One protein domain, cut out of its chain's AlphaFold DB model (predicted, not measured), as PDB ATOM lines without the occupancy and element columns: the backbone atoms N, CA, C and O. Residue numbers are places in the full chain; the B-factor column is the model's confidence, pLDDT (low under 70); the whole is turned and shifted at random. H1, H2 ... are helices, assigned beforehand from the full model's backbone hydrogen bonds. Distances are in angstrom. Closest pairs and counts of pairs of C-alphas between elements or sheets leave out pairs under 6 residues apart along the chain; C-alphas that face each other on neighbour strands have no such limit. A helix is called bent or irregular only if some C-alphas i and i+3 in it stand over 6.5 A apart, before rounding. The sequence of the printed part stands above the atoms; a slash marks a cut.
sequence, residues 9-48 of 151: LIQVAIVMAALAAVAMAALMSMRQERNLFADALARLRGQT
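AT A GLANCE: This is residues 9 to 48 of the 151 residues of an uncharacterized protein of Rugamonas rubra (UniProt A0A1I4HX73). Picture a lopsided, flat V: one long straight helix, H1, and one short helix, H2, come near each other at their ends and make a corner, with a small loop of residues 32 to 35 between them. Residues 9 to 24 of H1 stick out as the long arm, with nothing packed on them. The printed part has 40 residues with two named helices, H1 then H2, and no named strand; its class is all helix. It is only just extended, close to loose, with a radius of gyration of the C-alphas of 13.7 A and spans of 42 by 25 by 7 A.

IN THESE COORDINATES: Find C-alpha 9 at (55.783, 6.858, 7.922); there H1 begins, and it covers residues 9 to 31. It runs 33.0 A to C-alpha 31 at (23.085, 5.623, 12.140), with x falling along the way. Pass through residues 32 to 35 and you reach H2, residues 36 to 44, which ends at C-alpha 44 at (29.710, -11.220, -1.635), 12.1 A from its first C-alpha. Neither helix is bent.

HOW THE PARTS SIT: Look at Ser 29 and Leu 36: their C-alphas, the closest of H1 and H2, are 6.8 A apart. The two helices are close but not clearly touching, with 1 pair of C-alphas within 8 A. They run opposite ways at a steep tilt of 67 degrees, only just short of about perpendicular. Their centres are 19.4 A apart. In H1 and H2 every O i to N i+4 pair is within hydrogen-bond range.

THE WHOLE: The two C-alphas farthest apart are those of Leu 9 and Thr 48, at 42.1 A. The printed part has no cut, and the link from H1 to H2 is tight. Residues 30 to 35 and 40 to 46, of which 40 to 44 belong to H2, also stand free. In the B-factor column the mean pLDDT of the printed part is 73.7; residues 29 to 44 and 46 to 48 of this model are under 70.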
ATOM      1  N   LEU A   9      56.925   5.972   7.651       78.19
ATOM      2  CA  LEU A   9      55.783   6.858   7.922       78.19
ATOM      3  C   LEU A   9      54.608   6.580   6.968       78.19
ATOM      4  O   LEU A   9      53.451   6.689   7.352       78.19
ATOM      5  N   ILE A  10      54.919   6.124   5.753       82.81
ATOM      6  CA  ILE A  10      53.964   5.661   4.746       82.81
ATOM      7  C   ILE A  10      53.143   4.455   5.236       82.81
ATOM      8  O   ILE A  10      51.924   4.467   5.107       82.81
ATOM      9  N   GLN A  11      53.762   3.431   5.834       84.44
ATOM     10  CA  GLN A  11      53.032   2.280   6.390       84.44
ATOM     11  C   GLN A  11      52.107   2.708   7.529       84.44
ATOM     12  O   GLN A  11      50.948   2.301   7.559       84.44
ATOM     13  N   VAL A  12      52.588   3.567   8.430       88.31
ATOM     14  CA  VAL A  12      51.773   4.075   9.543       88.31
ATOM     15  C   VAL A  12      50.592   4.900   9.021       88.31
ATOM     16  O   VAL A  12      49.467   4.715   9.483       88.31
ATOM     17  N   ALA A  13      50.816   5.750   8.016       89.69
ATOM     18  CA  ALA A  13      49.766   6.549   7.392       89.69
ATOM     19  C   ALA A  13      48.688   5.674   6.734       89.69
ATOM     20  O   ALA A  13      47.500   5.931   6.923       89.69
ATOM     21  N   ILE A  14      49.084   4.614   6.022       92.62
ATOM     22  CA  ILE A  14      48.138   3.674   5.400       92.62
ATOM     23  C   ILE A  14      47.296   2.968   6.468       92.62
ATOM     24  O   ILE A  14      46.076   2.882   6.329       92.62
ATOM     25  N   VAL A  15      47.922   2.507   7.554       94.06
ATOM     26  CA  VAL A  15      47.212   1.830   8.650       94.06
ATOM     27  C   VAL A  15      46.208   2.770   9.319       94.06
ATOM     28  O   VAL A  15      45.056   2.387   9.523       94.06
ATOM     29  N   MET A  16      46.602   4.011   9.612       93.50
ATOM     30  CA  MET A  16      45.710   4.985  10.250       93.50
ATOM     31  C   MET A  16      44.576   5.434   9.326       93.50
ATOM     32  O   MET A  16      43.440   5.567   9.780       93.50
ATOM     33  N   ALA A  17      44.844   5.603   8.028       92.88
ATOM     34  CA  ALA A  17      43.811   5.917   7.044       92.88
ATOM     35  C   ALA A  17      42.777   4.784   6.925       92.88
ATOM     36  O   ALA A  17      41.572   5.045   6.925       92.88
ATOM     37  N   ALA A  18      43.230   3.527   6.889       94.50
ATOM     38  CA  ALA A  18      42.342   2.367   6.857       94.50
ATOM     39  C   ALA A  18      41.492   2.267   8.134       94.50
ATOM     40  O   ALA A  18      40.278   2.076   8.059       94.50
ATOM     41  N   LEU A  19      42.109   2.455   9.302       95.69
ATOM     42  CA  LEU A  19      41.410   2.415  10.585       95.69
ATOM     43  C   LEU A  19      40.348   3.523  10.692       95.69
ATOM     44  O   LEU A  19      39.221   3.257  11.112       95.69
ATOM     45  N   ALA A  20      40.672   4.742  10.251       94.69
ATOM     46  CA  ALA A  20      39.729   5.857  10.220       94.69
ATOM     47  C   ALA A  20      38.536   5.583   9.288       94.69
ATOM     48  O   ALA A  20      37.391   5.848   9.660       94.69
ATOM     49  N   ALA A  21      38.782   5.004   8.108       92.25
ATOM     50  CA  ALA A  21      37.721   4.640   7.172       92.25
ATOM     51  C   ALA A  21      36.767   3.588   7.765       92.25
ATOM     52  O   ALA A  21      35.547   3.738   7.665       92.25
ATOM     53  N   VAL A  22      37.304   2.567   8.441       91.44
ATOM     54  CA  VAL A  22      36.493   1.545   9.128       91.44
ATOM     55  C   VAL A  22      35.660   2.167  10.250       91.44
ATOM     56  O   VAL A  22      34.471   1.870  10.363       91.44
ATOM     57  N   ALA A  23      36.243   3.066  11.047       90.75
ATOM     58  CA  ALA A  23      35.530   3.742  12.128       90.75
ATOM     59  C   ALA A  23      34.376   4.619  11.607       90.75
ATOM     60  O   ALA A  23      33.263   4.547  12.129       90.75
ATOM     61  N   MET A  24      34.604   5.402  10.546       88.25
ATOM     62  CA  MET A  24      33.538   6.204   9.932       88.25
ATOM     63  C   MET A  24      32.438   5.333   9.321       88.25
ATOM     64  O   MET A  24      31.256   5.638   9.488       88.25
ATOM     65  N   ALA A  25      32.804   4.233   8.656       83.31
ATOM     66  CA  ALA A  25      31.838   3.285   8.109       83.31
ATOM     67  C   ALA A  25      30.984   2.642   9.214       83.31
ATOM     68  O   ALA A  25      29.770   2.528   9.062       83.31
ATOM     69  N   ALA A  26      31.592   2.282  10.348       82.81
ATOM     70  CA  ALA A  26      30.875   1.742  11.500       82.81
ATOM     71  C   ALA A  26      29.901   2.768  12.104       82.81
ATOM     72  O   ALA A  26      28.742   2.437  12.348       82.81
ATOM     73  N   LEU A  27      30.331   4.023  12.281       80.25
ATOM     74  CA  LEU A  27      29.474   5.094  12.803       80.25
ATOM     75  C   LEU A  27      28.288   5.389  11.877       80.25
ATOM     76  O   LEU A  27      27.162   5.534  12.352       80.25
ATOM     77  N   MET A  28      28.515   5.428  10.561       75.50
ATOM     78  CA  MET A  28      27.428   5.557   9.586       75.50
ATOM     79  C   MET A  28      26.510   4.328   9.602       75.50
ATOM     80  O   MET A  28      25.292   4.473   9.585       75.50
ATOM     81  N   SER A  29      27.062   3.121   9.738       62.00
ATOM     82  CA  SER A  29      26.262   1.896   9.808       62.00
ATOM     83  C   SER A  29      25.411   1.781  11.072       62.00
ATOM     84  O   SER A  29      24.404   1.085  11.031       62.00
ATOM     85  N   MET A  30      25.788   2.414  12.184       67.50
ATOM     86  CA  MET A  30      24.927   2.477  13.374       67.50
ATOM     87  C   MET A  30      23.814   3.516  13.216       67.50
ATOM     88  O   MET A  30      22.771   3.408  13.856       67.50
ATOM     89  N   ARG A  31      24.035   4.530  12.372       68.44
ATOM     90  CA  ARG A  31      23.085   5.623  12.140       68.44
ATOM     91  C   ARG A  31      22.018   5.266  11.107       68.44
ATOM     92  O   ARG A  31      20.902   5.770  11.185       68.44
ATOM     93  N   GLN A  32      22.341   4.393  10.157       58.22
ATOM     94  CA  GLN A  32      21.362   3.754   9.284       58.22
ATOM     95  C   GLN A  32      20.838   2.477   9.961       58.22
ATOM     96  O   GLN A  32      21.546   1.483  10.025       58.22
ATOM     97  N   GLU A  33      19.577   2.467  10.407       51.44
ATOM     98  CA  GLU A  33      18.886   1.330  11.057       51.44
ATOM     99  C   GLU A  33      18.758   0.039  10.205       51.44
ATOM    100  O   GLU A  33      17.912  -0.816  10.475       51.44
ATOM    101  N   ARG A  34      19.548  -0.143   9.142       54.81
ATOM    102  CA  ARG A  34      19.507  -1.348   8.310       54.81
ATOM    103  C   ARG A  34      20.895  -1.883   8.011       54.81
ATOM    104  O   ARG A  34      21.812  -1.156   7.648       54.81
ATOM    105  N   ASN A  35      20.985  -3.199   8.166       57.12
ATOM    106  CA  ASN A  35      22.172  -4.038   8.101       57.12
ATOM    107  C   ASN A  35      22.877  -3.986   6.733       57.12
ATOM    108  O   ASN A  35      22.827  -4.948   5.968       57.12
ATOM    109  N   LEU A  36      23.609  -2.908   6.450       58.72
ATOM    110  CA  LEU A  36      24.465  -2.793   5.264       58.72
ATOM    111  C   LEU A  36      25.494  -3.932   5.190       58.72
ATOM    112  O   LEU A  36      25.845  -4.378   4.103       58.72
ATOM    113  N   PHE A  37      25.923  -4.460   6.338       58.88
ATOM    114  CA  PHE A  37      26.810  -5.621   6.412       58.88
ATOM    115  C   PHE A  37      26.123  -6.940   6.052       58.88
ATOM    116  O   PHE A  37      26.772  -7.806   5.473       58.88
ATOM    117  N   ALA A  38      24.829  -7.102   6.340       56.91
ATOM    118  CA  ALA A  38      24.092  -8.292   5.915       56.91
ATOM    119  C   ALA A  38      23.873  -8.274   4.397       56.91
ATOM    120  O   ALA A  38      24.097  -9.287   3.743       56.91
ATOM    121  N   ASP A  39      23.539  -7.111   3.830       55.97
ATOM    122  CA  ASP A  39      23.404  -6.930   2.382       55.97
ATOM    123  C   ASP A  39      24.745  -7.061   1.644       55.97
ATOM    124  O   ASP A  39      24.826  -7.732   0.615       55.97
ATOM    125  N   ALA A  40      25.827  -6.474   2.165       64.62
ATOM    126  CA  ALA A  40      27.151  -6.575   1.550       64.62
ATOM    127  C   ALA A  40      27.718  -8.002   1.628       64.62
ATOM    128  O   ALA A  40      28.281  -8.493   0.649       64.62
ATOM    129  N   LEU A  41      27.530  -8.698   2.756       67.00
ATOM    130  CA  LEU A  41      27.969 -10.084   2.923       67.00
ATOM    131  C   LEU A  41      27.115 -11.060   2.099       67.00
ATOM    132  O   LEU A  41      27.658 -12.017   1.551       67.00
ATOM    133  N   ALA A  42      25.809 -10.807   1.962       61.28
ATOM    134  CA  ALA A  42      24.926 -11.583   1.087       61.28
ATOM    135  C   ALA A  42      25.295 -11.405  -0.394       61.28
ATOM    136  O   ALA A  42      25.352 -12.385  -1.141       61.28
ATOM    137  N   ARG A  43      25.647 -10.178  -0.803       60.19
ATOM    138  CA  ARG A  43      26.137  -9.894  -2.160       60.19
ATOM    139  C   ARG A  43      27.494 -10.522  -2.449       60.19
ATOM    140  O   ARG A  43      27.682 -11.037  -3.545       60.19
ATOM    141  N   LEU A  44      28.414 -10.542  -1.479       63.03
ATOM    142  CA  LEU A  44      29.710 -11.220  -1.635       63.03
ATOM    143  C   LEU A  44      29.587 -12.751  -1.659       63.03
ATOM    144  O   LEU A  44      30.391 -13.415  -2.306       63.03
ATOM    145  N   ARG A  45      28.584 -13.321  -0.977       72.75
ATOM    146  CA  ARG A  45      28.293 -14.767  -0.990       72.75
ATOM    147  C   ARG A  45      27.520 -15.247  -2.225       72.75
ATOM    148  O   ARG A  45      27.181 -16.425  -2.287       72.75
ATOM    149  N   GLY A  46      27.255 -14.376  -3.200       47.88
ATOM    150  CA  GLY A  46      26.613 -14.760  -4.460       47.88
ATOM    151  C   GLY A  46      25.105 -15.003  -4.363       47.88
ATOM    152  O   GLY A  46      24.542 -15.616  -5.265       47.88
ATOM    153  N   GLN A  47      24.425 -14.530  -3.309       46.91
ATOM    154  CA  GLN A  47      22.960 -14.536  -3.283       46.91
ATOM    155  C   GLN A  47      22.438 -13.396  -4.163       46.91
ATOM    156  O   GLN A  47      22.412 -12.227  -3.775       46.91
ATOM    157  N   THR A  48      22.056 -13.741  -5.388       46.53
ATOM    158  CA  THR A  48      21.422 -12.842  -6.350       46.53
ATOM    159  C   THR A  48      20.045 -12.392  -5.855       46.53
ATOM    160  O   THR A  48      19.121 -13.187  -5.772       46.53
TER     161      THR A  48